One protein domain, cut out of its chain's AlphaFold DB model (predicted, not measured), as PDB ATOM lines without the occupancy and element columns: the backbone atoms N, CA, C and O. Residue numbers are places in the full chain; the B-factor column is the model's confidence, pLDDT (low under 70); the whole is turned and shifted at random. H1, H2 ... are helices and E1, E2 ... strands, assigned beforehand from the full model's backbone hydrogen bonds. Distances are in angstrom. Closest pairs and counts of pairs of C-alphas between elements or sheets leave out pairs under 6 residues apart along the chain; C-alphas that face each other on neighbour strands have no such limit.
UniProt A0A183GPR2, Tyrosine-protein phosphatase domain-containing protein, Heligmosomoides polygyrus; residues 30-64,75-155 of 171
ATOM      1  N   TYR A  30     129.426  10.258 -60.421       44.72
ATOM      2  CA  TYR A  30     128.410  11.131 -60.987       44.72
ATOM      3  C   TYR A  30     128.852  12.567 -60.722       44.72
ATOM      4  O   TYR A  30     128.505  13.169 -59.711       44.72
ATOM      5  N   GLY A  31     129.678  13.098 -61.625       41.88
ATOM      6  CA  GLY A  31     130.033  14.513 -61.650       41.88
ATOM      7  C   GLY A  31     128.827  15.356 -62.058       41.88
ATOM      8  O   GLY A  31     128.781  15.863 -63.175       41.88
ATOM      9  N   HIS A  32     127.829  15.482 -61.187       40.62
ATOM     10  CA  HIS A  32     126.757  16.449 -61.381       40.62
ATOM     11  C   HIS A  32     127.260  17.822 -60.933       40.62
ATOM     12  O   HIS A  32     127.280  18.148 -59.750       40.62
ATOM     13  N   VAL A  33     127.682  18.639 -61.898       39.75
ATOM     14  CA  VAL A  33     127.822  20.087 -61.701       39.75
ATOM     15  C   VAL A  33     126.407  20.662 -61.717       39.75
ATOM     16  O   VAL A  33     125.904  21.068 -62.764       39.75
ATOM     17  N   LEU A  34     125.724  20.603 -60.574       41.62
ATOM     18  CA  LEU A  34     124.379  21.152 -60.423       41.62
ATOM     19  C   LEU A  34     124.475  22.680 -60.467       41.62
ATOM     20  O   LEU A  34     125.009  23.318 -59.563       41.62
ATOM     21  N   ARG A  35     124.008  23.260 -61.573       36.69
ATOM     22  CA  ARG A  35     123.777  24.696 -61.723       36.69
ATOM     23  C   ARG A  35     122.369  24.986 -61.206       36.69
ATOM     24  O   ARG A  35     121.422  24.548 -61.841       36.69
ATOM     25  N   GLY A  36     122.232  25.775 -60.142       36.66
ATOM     26  CA  GLY A  36     120.965  26.453 -59.838       36.66
ATOM     27  C   GLY A  36     120.435  26.287 -58.415       36.66
ATOM     28  O   GLY A  36     120.567  25.240 -57.784       36.66
ATOM     29  N   LYS A  37     119.844  27.385 -57.934       45.41
ATOM     30  CA  LYS A  37     119.210  27.580 -56.626       45.41
ATOM     31  C   LYS A  37     117.953  26.702 -56.520       45.41
ATOM     32  O   LYS A  37     117.127  26.735 -57.423       45.41
ATOM     33  N   GLU A  38     117.842  25.952 -55.426       43.47
ATOM     34  CA  GLU A  38     116.703  25.105 -55.000       43.47
ATOM     35  C   GLU A  38     116.343  23.888 -55.877       43.47
ATOM     36  O   GLU A  38     116.062  22.835 -55.316       43.47
ATOM     37  N   GLU A  39     116.529  23.919 -57.199       50.34
ATOM     38  CA  GLU A  39     116.358  22.735 -58.074       50.34
ATOM     39  C   GLU A  39     117.502  21.692 -57.958       50.34
ATOM     40  O   GLU A  39     117.568  20.739 -58.726       50.34
ATOM     41  N   SER A  40     118.434  21.836 -57.004       71.56
ATOM     42  CA  SER A  40     119.649  21.003 -56.922       71.56
ATOM     43  C   SER A  40     119.633  19.905 -55.848       71.56
ATOM     44  O   SER A  40     120.220  18.844 -56.065       71.56
ATOM     45  N   LEU A  41     118.963  20.095 -54.704       79.25
ATOM     46  CA  LEU A  41     118.916  19.061 -53.652       79.25
ATOM     47  C   LEU A  41     117.906  17.955 -53.985       79.25
ATOM     48  O   LEU A  41     118.201  16.772 -53.801       79.25
ATOM     49  N   ASP A  42     116.761  18.338 -54.546       85.56
ATOM     50  CA  ASP A  42     115.728  17.414 -55.018       85.56
ATOM     51  C   ASP A  42     116.267  16.506 -56.123       85.56
ATOM     52  O   ASP A  42     116.107  15.287 -56.074       85.56
ATOM     53  N   ASP A  43     116.992  17.082 -57.081       82.62
ATOM     54  CA  ASP A  43     117.645  16.354 -58.168       82.62
ATOM     55  C   ASP A  43     118.708  15.376 -57.659       82.62
ATOM     56  O   ASP A  43     118.829  14.256 -58.165       82.62
ATOM     57  N   PHE A  44     119.459  15.765 -56.629       83.88
ATOM     58  CA  PHE A  44     120.452  14.903 -56.001       83.88
ATOM     59  C   PHE A  44     119.814  13.681 -55.337       83.88
ATOM     60  O   PHE A  44     120.233  12.548 -55.598       83.88
ATOM     61  N   TRP A  45     118.771  13.878 -54.530       89.50
ATOM     62  CA  TRP A  45     118.069  12.768 -53.887       89.50
ATOM     63  C   TRP A  45     117.298  11.915 -54.895       89.50
ATOM     64  O   TRP A  45     117.339  10.683 -54.809       89.50
ATOM     65  N   ARG A  46     116.694  12.533 -55.916       89.25
ATOM     66  CA  ARG A  46     116.064  11.821 -57.037       89.25
ATOM     67  C   ARG A  46     117.067  10.933 -57.766       89.25
ATOM     68  O   ARG A  46     116.769   9.772 -58.024       89.25
ATOM     69  N   MET A  47     118.279  11.423 -58.021       87.38
ATOM     70  CA  MET A  47     119.357  10.653 -58.646       87.38
ATOM     71  C   MET A  47     119.826   9.483 -57.769       87.38
ATOM     72  O   MET A  47     119.964   8.368 -58.280       87.38
ATOM     73  N   ILE A  48     119.996   9.684 -56.456       88.75
ATOM     74  CA  ILE A  48     120.292   8.593 -55.507       88.75
ATOM     75  C   ILE A  48     119.209   7.514 -55.579       88.75
ATOM     76  O   ILE A  48     119.522   6.322 -55.686       88.75
ATOM     77  N   TRP A  49     117.942   7.928 -55.579       93.38
ATOM     78  CA  TRP A  49     116.811   7.019 -55.654       93.38
ATOM     79  C   TRP A  49     116.756   6.268 -56.991       93.38
ATOM     80  O   TRP A  49     116.760   5.039 -57.018       93.38
ATOM     81  N   GLU A  50     116.744   6.966 -58.124       88.31
ATOM     82  CA  GLU A  50     116.621   6.362 -59.457       88.31
ATOM     83  C   GLU A  50     117.781   5.423 -59.792       88.31
ATOM     84  O   GLU A  50     117.587   4.390 -60.434       88.31
ATOM     85  N   LYS A  51     118.999   5.756 -59.349       83.56
ATOM     86  CA  LYS A  51     120.177   4.899 -59.542       83.56
ATOM     87  C   LYS A  51     120.300   3.807 -58.487       83.56
ATOM     88  O   LYS A  51     121.224   3.000 -58.587       83.56
ATOM     89  N   ASN A  52     119.378   3.756 -57.522       87.38
ATOM     90  CA  ASN A  52     119.396   2.819 -56.403       87.38
ATOM     91  C   ASN A  52     120.770   2.825 -55.712       87.38
ATOM     92  O   ASN A  52     121.345   1.766 -55.460       87.38
ATOM     93  N   ALA A  53     121.337   4.018 -55.511       85.69
ATOM     94  CA  ALA A  53     122.624   4.178 -54.853       85.69
ATOM     95  C   ALA A  53     122.500   3.800 -53.374       85.69
ATOM     96  O   ALA A  53     121.491   4.082 -52.737       85.69
ATOM     97  N   GLN A  54     123.525   3.140 -52.840       87.75
ATOM     98  CA  GLN A  54     123.547   2.676 -51.445       87.75
ATOM     99  C   GLN A  54     124.541   3.459 -50.591       87.75
ATOM    100  O   GLN A  54     124.492   3.394 -49.366       87.75
ATOM    101  N   CYS A  55     125.455   4.184 -51.229       88.44
ATOM    102  CA  CYS A  55     126.487   4.921 -50.530       88.44
ATOM    103  C   CYS A  55     126.749   6.263 -51.209       88.44
ATOM    104  O   CYS A  55     126.780   6.347 -52.440       88.44
ATOM    105  N   VAL A  56     126.952   7.294 -50.397       87.62
ATOM    106  CA  VAL A  56     127.405   8.619 -50.808       87.62
ATOM    107  C   VAL A  56     128.752   8.889 -50.152       87.62
ATOM    108  O   VAL A  56     128.893   8.792 -48.940       87.62
ATOM    109  N   LEU A  57     129.744   9.262 -50.944       84.06
ATOM    110  CA  LEU A  57     131.088   9.574 -50.492       84.06
ATOM    111  C   LEU A  57     131.351  11.058 -50.781       84.06
ATOM    112  O   LEU A  57     131.452  11.478 -51.936       84.06
ATOM    113  N   MET A  58     131.408  11.852 -49.715       83.31
ATOM    114  CA  MET A  58     131.636  13.293 -49.732       83.31
ATOM    115  C   MET A  58     133.102  13.570 -49.392       83.31
ATOM    116  O   MET A  58     133.572  13.216 -48.313       83.31
ATOM    117  N   LEU A  59     133.831  14.182 -50.327       73.38
ATOM    118  CA  LEU A  59     135.290  14.351 -50.252       73.38
ATOM    119  C   LEU A  59     135.761  15.766 -49.877       73.38
ATOM    120  O   LEU A  59     136.943  16.046 -50.039       73.38
ATOM    121  N   THR A  60     134.888  16.685 -49.464       60.41
ATOM    122  CA  THR A  60     135.263  18.100 -49.273       60.41
ATOM    123  C   THR A  60     134.624  18.714 -48.042       60.41
ATOM    124  O   THR A  60     133.408  18.603 -47.886       60.41
ATOM    125  N   ASP A  61     135.432  19.443 -47.274       53.84
ATOM    126  CA  ASP A  61     135.016  20.207 -46.103       53.84
ATOM    127  C   ASP A  61     134.159  21.431 -46.490       53.84
ATOM    128  O   ASP A  61     134.302  22.010 -47.569       53.84
ATOM    129  N   CYS A  62     133.233  21.837 -45.621       46.84
ATOM    130  CA  CYS A  62     132.208  22.846 -45.931       46.84
ATOM    131  C   CYS A  62     132.679  24.316 -45.820       46.84
ATOM    132  O   CYS A  62     131.825  25.212 -45.794       46.84
ATOM    133  N   VAL A  63     133.986  24.595 -45.706       40.97
ATOM    134  CA  VAL A  63     134.488  25.934 -45.343       40.97
ATOM    135  C   VAL A  63     135.776  26.308 -46.080       40.97
ATOM    136  O   VAL A  63     136.858  25.897 -45.685       40.97
ATOM    137  N   GLU A  64     135.654  27.234 -47.035       38.84
ATOM    138  CA  GLU A  64     136.784  27.946 -47.641       38.84
ATOM    139  C   GLU A  64     136.642  29.447 -47.322       38.84
ATOM    140  O   GLU A  64     135.587  30.049 -47.544       38.84
ATOM    141  N   PRO A  75     118.703  16.154 -43.259       91.75
ATOM    142  CA  PRO A  75     118.082  16.735 -42.071       91.75
ATOM    143  C   PRO A  75     118.976  16.605 -40.823       91.75
ATOM    144  O   PRO A  75     119.929  15.820 -40.808       91.75
ATOM    145  N   PRO A  76     118.684  17.362 -39.752       91.88
ATOM    146  CA  PRO A  76     119.150  17.039 -38.405       91.88
ATOM    147  C   PRO A  76     118.745  15.627 -37.959       91.88
ATOM    148  O   PRO A  76     117.784  15.051 -38.461       91.88
ATOM    149  N   LEU A  77     119.472  15.082 -36.983       93.31
ATOM    150  CA  LEU A  77     119.168  13.773 -36.400       93.31
ATOM    151  C   LEU A  77     117.781  13.800 -35.741       93.31
ATOM    152  O   LEU A  77     117.522  14.659 -34.898       93.31
ATOM    153  N   GLY A  78     116.922  12.844 -36.101       88.12
ATOM    154  CA  GLY A  78     115.547  12.762 -35.597       88.12
ATOM    155  C   GLY A  78     114.549  13.693 -36.295       88.12
ATOM    156  O   GLY A  78     113.393  13.754 -35.882       88.12
ATOM    157  N   GLU A  79     114.973  14.403 -37.342       91.81
ATOM    158  CA  GLU A  79     114.095  15.177 -38.217       91.81
ATOM    159  C   GLU A  79     113.980  14.516 -39.595       91.81
ATOM    160  O   GLU A  79     114.933  13.935 -40.115       91.81
ATOM    161  N   VAL A  80     112.814  14.675 -40.220       94.94
ATOM    162  CA  VAL A  80     112.562  14.246 -41.599       94.94
ATOM    163  C   VAL A  80     112.444  15.485 -42.478       94.94
ATOM    164  O   VAL A  80     111.702  16.413 -42.155       94.94
ATOM    165  N   HIS A  81     113.153  15.496 -43.605       94.12
ATOM    166  CA  HIS A  81     113.037  16.548 -44.612       94.12
ATOM    167  C   HIS A  81     112.548  15.977 -45.938       94.12
ATOM    168  O   HIS A  81     112.947  14.881 -46.337       94.12
ATOM    169  N   ARG A  82     111.695  16.730 -46.634       94.38
ATOM    170  CA  ARG A  82     111.151  16.333 -47.932       94.38
ATOM    171  C   ARG A  82     111.902  17.038 -49.062       94.38
ATOM    172  O   ARG A  82     111.977  18.260 -49.066       94.38
ATOM    173  N   PHE A  83     112.413  16.252 -50.004       90.56
ATOM    174  CA  PHE A  83     113.094  16.689 -51.224       90.56
ATOM    175  C   PHE A  83     112.286  16.198 -52.433       90.56
ATOM    176  O   PHE A  83     112.348  15.018 -52.796       90.56
ATOM    177  N   GLY A  84     111.461  17.066 -53.020       90.69
ATOM    178  CA  GLY A  84     110.427  16.668 -53.980       90.69
ATOM    179  C   GLY A  84     109.489  15.593 -53.407       90.69
ATOM    180  O   GLY A  84     108.843  15.797 -52.382       90.69
ATOM    181  N   GLU A  85     109.452  14.421 -54.047       94.00
ATOM    182  CA  GLU A  85     108.635  13.264 -53.632       94.00
ATOM    183  C   GLU A  85     109.333  12.344 -52.610       94.00
ATOM    184  O   GLU A  85     108.790  11.309 -52.230       94.00
ATOM    185  N   LEU A  86     110.567  12.662 -52.207       96.38
ATOM    186  CA  LEU A  86     111.374  11.825 -51.317       96.38
ATOM    187  C   LEU A  86     111.366  12.381 -49.900       96.38
ATOM    188  O   LEU A  86     111.658  13.554 -49.684       96.38
ATOM    189  N   GLU A  87     111.112  11.522 -48.921       97.69
ATOM    190  CA  GLU A  87     111.327  11.830 -47.508       97.69
ATOM    191  C   GLU A  87     112.668  11.255 -47.068       97.69
ATOM    192  O   GLU A  87     112.906  10.057 -47.219       97.69
ATOM    193  N   VAL A  88     113.546  12.105 -46.545       97.31
ATOM    194  CA  VAL A  88     114.876  11.733 -46.058       97.31
ATOM    195  C   VAL A  88     114.911  11.920 -44.549       97.31
ATOM    196  O   VAL A  88     114.571  12.993 -44.057       97.31
ATOM    197  N   ASP A  89     115.356  10.890 -43.841       97.31
ATOM    198  CA  ASP A  89     115.490  10.836 -42.385       97.31
ATOM    199  C   ASP A  89     116.936  10.481 -42.019       97.31
ATOM    200  O   ASP A  89     117.512   9.544 -42.582       97.31
ATOM    201  N   LEU A  90     117.541  11.237 -41.100       96.94
ATOM    202  CA  LEU A  90     118.849  10.903 -40.545       96.94
ATOM    203  C   LEU A  90     118.648   9.981 -39.340       96.94
ATOM    204  O   LEU A  90     118.182  10.414 -38.289       96.94
ATOM    205  N   ILE A  91     119.075   8.726 -39.484       97.50
ATOM    206  CA  ILE A  91     118.874   7.671 -38.484       97.50
ATOM    207  C   ILE A  91     120.009   7.637 -37.466       97.50
ATOM    208  O   ILE A  91     119.785   7.443 -36.273       97.50
ATOM    209  N   SER A  92     121.248   7.797 -37.929       97.00
ATOM    210  CA  SER A  92     122.408   7.849 -37.039       97.00
ATOM    211  C   SER A  92     123.556   8.643 -37.643       97.00
ATOM    212  O   SER A  92     123.711   8.707 -38.862       97.00
ATOM    213  N   GLU A  93     124.366   9.230 -36.769       96.12
ATOM    214  CA  GLU A  93     125.605   9.926 -37.098       96.12
ATOM    215  C   GLU A  93     126.698   9.450 -36.137       96.12
ATOM    216  O   GLU A  93     126.480   9.328 -34.931       96.12
ATOM    217  N   SER A  94     127.870   9.145 -36.682       94.44
ATOM    218  CA  SER A  94     129.057   8.746 -35.929       94.44
ATOM    219  C   SER A  94     130.280   9.416 -36.536       94.44
ATOM    220  O   SER A  94     130.349   9.586 -37.752       94.44
ATOM    221  N   GLU A  95     131.240   9.797 -35.705       92.31
ATOM    222  CA  GLU A  95     132.419  10.547 -36.133       92.31
ATOM    223  C   GLU A  95     133.695   9.877 -35.627       92.31
ATOM    224  O   GLU A  95     133.775   9.428 -34.482       92.31
ATOM    225  N   ASP A  96     134.692   9.814 -36.504       87.31
ATOM    226  CA  ASP A  96     136.074   9.483 -36.184       87.31
ATOM    227  C   ASP A  96     137.014  10.585 -36.717       87.31
ATOM    228  O   ASP A  96     136.561  11.474 -37.443       87.31
ATOM    229  N   PRO A  97     138.323  10.562 -36.388       84.25
ATOM    230  CA  PRO A  97     139.235  11.661 -36.711       84.25
ATOM    231  C   PRO A  97     139.350  12.031 -38.192       84.25
ATOM    232  O   PRO A  97     139.897  13.088 -38.487       84.25
ATOM    233  N   ILE A  98     138.918  11.159 -39.112       78.62
ATOM    234  CA  ILE A  98     139.032  11.387 -40.555       78.62
ATOM    235  C   ILE A  98     137.691  11.361 -41.291       78.62
ATOM    236  O   ILE A  98     137.652  11.674 -42.486       78.62
ATOM    237  N   CYS A  99     136.601  10.975 -40.623       87.44
ATOM    238  CA  CYS A  99     135.323  10.704 -41.265       87.44
ATOM    239  C   CYS A  99     134.119  10.941 -40.344       87.44
ATOM    240  O   CYS A  99     134.057  10.397 -39.244       87.44
ATOM    241  N   VAL A 100     133.080  11.597 -40.870       90.75
ATOM    242  CA  VAL A 100     131.710  11.475 -40.341       90.75
ATOM    243  C   VAL A 100     130.932  10.465 -41.175       90.75
ATOM    244  O   VAL A 100     130.847  10.594 -42.396       90.75
ATOM    245  N   HIS A 101     130.348   9.467 -40.524       94.56
ATOM    246  CA  HIS A 101     129.485   8.465 -41.133       94.56
ATOM    247  C   HIS A 101     128.031   8.659 -40.695       94.56
ATOM    248  O   HIS A 101     127.745   8.722 -39.498       94.56
ATOM    249  N   ARG A 102     127.123   8.729 -41.671       95.88
ATOM    250  CA  ARG A 102     125.680   8.890 -41.477       95.88
ATOM    251  C   ARG A 102     124.915   7.747 -42.120       95.88
ATOM    252  O   ARG A 102     125.210   7.381 -43.252       95.88
ATOM    253  N   GLU A 103     123.893   7.257 -41.436       97.25
ATOM    254  CA  GLU A 103     122.901   6.343 -42.010       97.25
ATOM    255  C   GLU A 103     121.600   7.107 -42.230       97.25
ATOM    256  O   GLU A 103     121.062   7.703 -41.294       97.25
ATOM    257  N   LEU A 104     121.118   7.108 -43.472       98.00
ATOM    258  CA  LEU A 104     119.926   7.837 -43.893       98.00
ATOM    259  C   LEU A 104     118.887   6.869 -44.445       98.00
ATOM    260  O   LEU A 104     119.221   5.999 -45.250       98.00
ATOM    261  N   ASP A 105     117.629   7.074 -44.081       97.88
ATOM    262  CA  ASP A 105     116.502   6.407 -44.720       97.88
ATOM    263  C   ASP A 105     115.860   7.356 -45.729       97.88
ATOM    264  O   ASP A 105     115.545   8.500 -45.413       97.88
ATOM    265  N   ILE A 106     115.640   6.867 -46.947       97.81
ATOM    266  CA  ILE A 106     114.920   7.569 -48.008       97.81
ATOM    267  C   ILE A 106     113.625   6.812 -48.273       97.81
ATOM    268  O   ILE A 106     113.662   5.597 -48.488       97.81
ATOM    269  N   THR A 107     112.494   7.509 -48.291       98.00
ATOM    270  CA  THR A 107     111.169   6.912 -48.488       98.00
ATOM    271  C   THR A 107     110.442   7.567 -49.664       98.00
ATOM    272  O   THR A 107     110.456   8.790 -49.788       98.00
ATOM    273  N   ARG A 108     109.805   6.757 -50.521       97.38
ATOM    274  CA  ARG A 108     108.891   7.195 -51.592       97.38
ATOM    275  C   ARG A 108     107.790   6.163 -51.799       97.38
ATOM    276  O   ARG A 108     108.099   4.985 -51.949       97.38
ATOM    277  N   ASP A 109     106.529   6.589 -51.832       95.06
ATOM    278  CA  ASP A 109     105.370   5.719 -52.110       95.06
ATOM    279  C   ASP A 109     105.320   4.439 -51.243       95.06
ATOM    280  O   ASP A 109     104.930   3.365 -51.698       95.06
ATOM    281  N   GLY A 110     105.764   4.531 -49.983       93.81
ATOM    282  CA  GLY A 110     105.842   3.398 -49.052       93.81
ATOM    283  C   GLY A 110     107.059   2.478 -49.235       93.81
ATOM    284  O   GLY A 110     107.297   1.616 -48.391       93.81
ATOM    285  N   GLU A 111     107.869   2.666 -50.281       97.50
ATOM    286  CA  GLU A 111     109.173   2.018 -50.413       97.50
ATOM    287  C   GLU A 111     110.215   2.795 -49.596       97.50
ATOM    288  O   GLU A 111     110.339   4.009 -49.737       97.50
ATOM    289  N   LYS A 112     110.993   2.091 -48.766       97.19
ATOM    290  CA  LYS A 112     112.086   2.662 -47.967       97.19
ATOM    291  C   LYS A 112     113.433   2.059 -48.375       97.19
ATOM    292  O   LYS A 112     113.548   0.845 -48.560       97.19
ATOM    293  N   ARG A 113     114.464   2.899 -48.499       97.25
ATOM    294  CA  ARG A 113     115.845   2.520 -48.838       97.25
ATOM    295  C   ARG A 113     116.832   3.190 -47.892       97.25
ATOM    296  O   ARG A 113     116.751   4.392 -47.685       97.25
ATOM    297  N   GLN A 114     117.795   2.421 -47.397       96.44
ATOM    298  CA  GLN A 114     118.882   2.938 -46.570       96.44
ATOM    299  C   GLN A 114     120.088   3.338 -47.428       96.44
ATOM    300  O   GLN A 114     120.464   2.612 -48.359       96.44
ATOM    301  N   VAL A 115     120.697   4.477 -47.098       96.00
ATOM    302  CA  VAL A 115     121.894   5.024 -47.741       96.00
ATOM    303  C   VAL A 115     122.913   5.432 -46.682       96.00
ATOM    304  O   VAL A 115     122.640   6.294 -45.848       96.00
ATOM    305  N   SER A 116     124.121   4.875 -46.777       95.19
ATOM    306  CA  SER A 116     125.259   5.305 -45.961       95.19
ATOM    307  C   SER A 116     125.920   6.533 -46.599       95.19
ATOM    308  O   SER A 116     126.258   6.513 -47.783       95.19
ATOM    309  N   GLN A 117     126.165   7.599 -45.847       92.94
ATOM    310  CA  GLN A 117     126.961   8.741 -46.294       92.94
ATOM    311  C   GLN A 117     128.263   8.808 -45.490       92.94
ATOM    312  O   GLN A 117     128.240   8.869 -44.266       92.94
ATOM    313  N   TYR A 118     129.401   8.830 -46.181       90.25
ATOM    314  CA  TYR A 118     130.722   9.016 -45.587       90.25
ATOM    315  C   TYR A 118     131.283  10.368 -46.006       90.25
ATOM    316  O   TYR A 118     131.475  10.629 -47.194       90.25
ATOM    317  N   HIS A 119     131.561  11.219 -45.029       87.31
ATOM    318  CA  HIS A 119     132.131  12.542 -45.218       87.31
ATOM    319  C   HIS A 119     133.576  12.551 -44.729       87.31
ATOM    320  O   HIS A 119     133.821  12.493 -43.529       87.31
ATOM    321  N   PHE A 120     134.525  12.618 -45.661       83.19
ATOM    322  CA  PHE A 120     135.952  12.685 -45.357       83.19
ATOM    323  C   PHE A 120     136.348  14.096 -44.909       83.19
ATOM    324  O   PHE A 120     136.229  15.043 -45.686       83.19
ATOM    325  N   LEU A 121     136.847  14.215 -43.676       75.19
ATOM    326  CA  LEU A 121     137.119  15.496 -43.015       75.19
ATOM    327  C   LEU A 121     138.518  16.059 -43.317       75.19
ATOM    328  O   LEU A 121     138.710  17.267 -43.357       75.19
ATOM    329  N   ASN A 122     139.522  15.218 -43.588       69.12
ATOM    330  CA  ASN A 122     140.915  15.675 -43.760       69.12
ATOM    331  C   ASN A 122     141.232  16.243 -45.156       69.12
ATOM    332  O   ASN A 122     142.396  16.256 -45.580       69.12
ATOM    333  N   TRP A 123     140.222  16.702 -45.897       66.69
ATOM    334  CA  TRP A 123     140.421  17.355 -47.186       66.69
ATOM    335  C   TRP A 123     140.618  18.857 -47.002       66.69
ATOM    336  O   TRP A 123     139.660  19.623 -46.947       66.69
ATOM    337  N   ARG A 124     141.877  19.308 -46.964       54.16
ATOM    338  CA  ARG A 124     142.171  20.743 -46.962       54.16
ATOM    339  C   ARG A 124     141.946  21.291 -48.376       54.16
ATOM    340  O   ARG A 124     142.543  20.792 -49.335       54.16
ATOM    341  N   ASP A 125     141.110  22.320 -48.505       56.72
ATOM    342  CA  ASP A 125     140.870  23.061 -49.756       56.72
ATOM    343  C   ASP A 125     142.147  23.303 -50.570       56.72
ATOM    344  O   ASP A 125     143.233  23.424 -50.003       56.72
ATOM    345  N   ALA A 126     142.017  23.422 -51.897       47.03
ATOM    346  CA  ALA A 126     143.048  23.739 -52.906       47.03
ATOM    347  C   ALA A 126     144.388  22.955 -52.867       47.03
ATOM    348  O   ALA A 126     145.158  23.027 -53.824       47.03
ATOM    349  N   ARG A 127     144.686  22.192 -51.809       50.16
ATOM    350  CA  ARG A 127     145.949  21.483 -51.557       50.16
ATOM    351  C   ARG A 127     145.770  19.968 -51.465       50.16
ATOM    352  O   ARG A 127     146.769  19.258 -51.534       50.16
ATOM    353  N   GLY A 128     144.528  19.486 -51.389       53.94
ATOM    354  CA  GLY A 128     144.206  18.061 -51.329       53.94
ATOM    355  C   GLY A 128     144.211  17.514 -49.897       53.94
ATOM    356  O   GLY A 128     144.241  18.293 -48.939       53.94
ATOM    357  N   PRO A 129     144.158  16.182 -49.725       59.31
ATOM    358  CA  PRO A 129     144.162  15.575 -48.399       59.31
ATOM    359  C   PRO A 129     145.448  15.932 -47.647       59.31
ATOM    360  O   PRO A 129     146.536  15.915 -48.222       59.31
ATOM    361  N   GLU A 130     145.332  16.215 -46.351       58.94
ATOM    362  CA  GLU A 130     146.495  16.479 -45.490       58.94
ATOM    363  C   GLU A 130     147.446  15.277 -45.418       58.94
ATOM    364  O   GLU A 130     148.665  15.429 -45.357       58.94
ATOM    365  N   SER A 131     146.875  14.077 -45.496       67.38
ATOM    366  CA  SER A 131     147.588  12.811 -45.563       67.38
ATOM    367  C   SER A 131     146.986  11.960 -46.675       67.38
ATOM    368  O   SER A 131     145.815  11.578 -46.627       67.38
ATOM    369  N   THR A 132     147.796  11.627 -47.681       66.44
ATOM    370  CA  THR A 132     147.403  10.663 -48.718       66.44
ATOM    371  C   THR A 132     147.148   9.274 -48.140       66.44
ATOM    372  O   THR A 132     146.346   8.543 -48.709       66.44
ATOM    373  N   ALA A 133     147.787   8.921 -47.016       70.19
ATOM    374  CA  ALA A 133     147.517   7.674 -46.305       70.19
ATOM    375  C   ALA A 133     146.095   7.663 -45.727       70.19
ATOM    376  O   ALA A 133     145.354   6.731 -45.999       70.19
ATOM    377  N   ASN A 134     145.651   8.748 -45.081       71.62
ATOM    378  CA  ASN A 134     144.296   8.817 -44.516       71.62
ATOM    379  C   ASN A 134     143.215   8.701 -45.600       71.62
ATOM    380  O   ASN A 134     142.185   8.072 -45.382       71.62
ATOM    381  N   LEU A 135     143.445   9.293 -46.780       68.88
ATOM    382  CA  LEU A 135     142.529   9.148 -47.913       68.88
ATOM    383  C   LEU A 135     142.491   7.702 -48.433       68.88
ATOM    384  O   LEU A 135     141.415   7.209 -48.765       68.88
ATOM    385  N   LEU A 136     143.644   7.031 -48.523       70.12
ATOM    386  CA  LEU A 136     143.711   5.628 -48.943       70.12
ATOM    387  C   LEU A 136     143.020   4.719 -47.923       70.12
ATOM    388  O   LEU A 136     142.132   3.974 -48.324       70.12
ATOM    389  N   ASP A 137     143.327   4.858 -46.633       75.81
ATOM    390  CA  ASP A 137     142.703   4.092 -45.545       75.81
ATOM    391  C   ASP A 137     141.178   4.274 -45.533       75.81
ATOM    392  O   ASP A 137     140.417   3.318 -45.374       75.81
ATOM    393  N   PHE A 138     140.709   5.505 -45.755       79.50
ATOM    394  CA  PHE A 138     139.289   5.824 -45.858       79.50
ATOM    395  C   PHE A 138     138.617   5.141 -47.057       79.50
ATOM    396  O   PHE A 138     137.578   4.493 -46.909       79.50
ATOM    397  N   VAL A 139     139.214   5.252 -48.248       77.12
ATOM    398  CA  VAL A 139     138.694   4.604 -49.461       77.12
ATOM    399  C   VAL A 139     138.700   3.084 -49.298       77.12
ATOM    400  O   VAL A 139     137.697   2.441 -49.604       77.12
ATOM    401  N   GLU A 140     139.781   2.504 -48.776       75.00
ATOM    402  CA  GLU A 140     139.896   1.067 -48.512       75.00
ATOM    403  C   GLU A 140     138.824   0.583 -47.537       75.00
ATOM    404  O   GLU A 140     138.142  -0.404 -47.824       75.00
ATOM    405  N   ARG A 141     138.590   1.316 -46.441       82.62
ATOM    406  CA  ARG A 141     137.520   1.018 -45.480       82.62
ATOM    407  C   ARG A 141     136.145   0.963 -46.151       82.62
ATOM    408  O   ARG A 141     135.353   0.075 -45.837       82.62
ATOM    409  N   ILE A 142     135.852   1.880 -47.073       80.69
ATOM    410  CA  ILE A 142     134.578   1.895 -47.810       80.69
ATOM    411  C   ILE A 142     134.510   0.736 -48.809       80.69
ATOM    412  O   ILE A 142     133.475   0.076 -48.909       80.69
ATOM    413  N   MET A 143     135.602   0.433 -49.517       74.19
ATOM    414  CA  MET A 143     135.632  -0.689 -50.466       74.19
ATOM    415  C   MET A 143     135.455  -2.046 -49.774       74.19
ATOM    416  O   MET A 143     134.796  -2.933 -50.320       74.19
ATOM    417  N   GLN A 144     135.964  -2.205 -48.548       78.00
ATOM    418  CA  GLN A 144     135.785  -3.419 -47.743       78.00
ATOM    419  C   GLN A 144     134.317  -3.712 -47.393       78.00
ATOM    420  O   GLN A 144     133.978  -4.862 -47.123       78.00
ATOM    421  N   LYS A 145     133.422  -2.715 -47.443       78.25
ATOM    422  CA  LYS A 145     131.981  -2.901 -47.192       78.25
ATOM    423  C   LYS A 145     131.258  -3.665 -48.310       78.25
ATOM    424  O   LYS A 145     130.103  -4.034 -48.126       78.25
ATOM    425  N   GLN A 146     131.913  -3.907 -49.453       75.38
ATOM    426  CA  GLN A 146     131.380  -4.689 -50.578       75.38
ATOM    427  C   GLN A 146     129.974  -4.250 -51.033       75.38
ATOM    428  O   GLN A 146     129.081  -5.075 -51.257       75.38
ATOM    429  N   TYR A 147     129.770  -2.939 -51.192       74.50
ATOM    430  CA  TYR A 147     128.524  -2.388 -51.724       74.50
ATOM    431  C   TYR A 147     128.185  -3.020 -53.088       74.50
ATOM    432  O   TYR A 147     128.978  -2.984 -54.028       74.50
ATOM    433  N   ARG A 148     126.988  -3.613 -53.203       76.69
ATOM    434  CA  ARG A 148     126.498  -4.250 -54.448       76.69
ATOM    435  C   ARG A 148     125.758  -3.283 -55.371       76.69
ATOM    436  O   ARG A 148     125.429  -3.628 -56.504       76.69
ATOM    437  N   LYS A 149     125.481  -2.087 -54.865       80.38
ATOM    438  CA  LYS A 149     124.773  -0.992 -55.522       80.38
ATOM    439  C   LYS A 149     125.729   0.187 -55.749       80.38
ATOM    440  O   LYS A 149     126.791   0.225 -55.128       80.38
ATOM    441  N   PRO A 150     125.391   1.142 -56.633       81.62
ATOM    442  CA  PRO A 150     126.264   2.271 -56.928       81.62
ATOM    443  C   PRO A 150     126.654   3.081 -55.687       81.62
ATOM    444  O   PRO A 150     125.841   3.305 -54.788       81.62
ATOM    445  N   ILE A 151     127.897   3.553 -55.706       81.00
ATOM    446  CA  ILE A 151     128.431   4.548 -54.779       81.00
ATOM    447  C   ILE A 151     128.467   5.877 -55.531       81.00
ATOM    448  O   ILE A 151     129.087   5.962 -56.592       81.00
ATOM    449  N   VAL A 152     127.789   6.888 -54.999       82.19
ATOM    450  CA  VAL A 152     127.831   8.265 -55.492       82.19
ATOM    451  C   VAL A 152     129.003   8.958 -54.822       82.19
ATOM    452  O   VAL A 152     129.086   8.989 -53.602       82.19
ATOM    453  N   VAL A 153     129.913   9.528 -55.604       78.06
ATOM    454  CA  VAL A 153     131.039  10.309 -55.078       78.06
ATOM    455  C   VAL A 153     130.855  11.755 -55.516       78.06
ATOM    456  O   VAL A 153     130.699  11.996 -56.713       78.06
ATOM    457  N   HIS A 154     130.895  12.713 -54.589       71.00
ATOM    458  CA  HIS A 154     130.853  14.138 -54.931       71.00
ATOM    459  C   HIS A 154     131.925  14.943 -54.190       71.00
ATOM    460  O   HIS A 154     132.368  14.599 -53.091       71.00
ATOM    461  N   CYS A 155     132.384  16.001 -54.855       62.41
ATOM    462  CA  CYS A 155     133.298  16.995 -54.314       62.41
ATOM    463  C   CYS A 155     132.804  18.375 -54.763       62.41
ATOM    464  O   CYS A 155     132.689  18.618 -55.965       62.41
TER     465      CYS A 155
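What this domain is: This is residues 30 to 64 and 75 to 155 of the 171 residues of the protein "Tyrosine-protein phosphatase domain-containing protein" of Heligmosomoides polygyrus (UniProt A0A183GPR2). One twisted sheet of six strands curls round helix H1, which packs in its hollow between edge strands E2 and E6, while helix H2 packs along E5. The long strands E3, E4 and E5 form a broad wall. The 116 printed residues hold H1 E1 E2 E3 E4 E5 H2 E6 in chain order; the mixed sheet runs E2 E3 E4 E5 E1 E6. The class is mixed, helices and strands; the whole is compact, with radius of gyration of the C-alphas 14.6 A and spans 43 by 32 by 26 A.

How they stand to each other: Start with E2, residues 80 to 83, E3, 86 to 96, E4, 99 to 108, and E5, 111 to 120, a meander of hairpins, each strand the antiparallel neighbour of the one before. Within hydrogen-bond range are N 81 and O 88, 2.9 A, N 94 and O 101, 2.9 A, and N 104 and O 115, 2.9 A. E3 bends by 52 degrees at residue 91. E1, residues 55 to 58, is parallel to E5, with N 56 and O 116 at 2.8 A; E6, residues 151 to 154, is parallel to E1, with N 152 and O 55 at 2.8 A. H1, residues 41 to 50, is on one face of the sheet; its closest C-alphas to E2 are Asp 42 and Phe 83, 4.7 A. H2, residues 132 to 143, is on the sheet at a height of 9.7 A, its closest C-alphas to E5 being Phe 138 and Phe 120, 7.6 A. E5, H2 and E6 form a split strand-helix-strand unit, E1 between its strands, with a right-handed crossover. Both helices have every O i to N i+4 pair within range.

Where its parts are: Find C-alpha 41 at (118.916, 19.061, -53.652), where H1 begins; E6 ends at C-alpha 154, (130.853, 14.138, -54.931). E3 spans 29.1 A, E4 28.6 A, E5 29.3 A and H2 16.4 A.

The domain as a whole: C-alphas 64 and 75 stand 22.5 A apart across the cut. E5 to H2 is a long link. Confidence is under 70 at residues 30 to 39, 60 to 64, 122 to 132, 135 and 155.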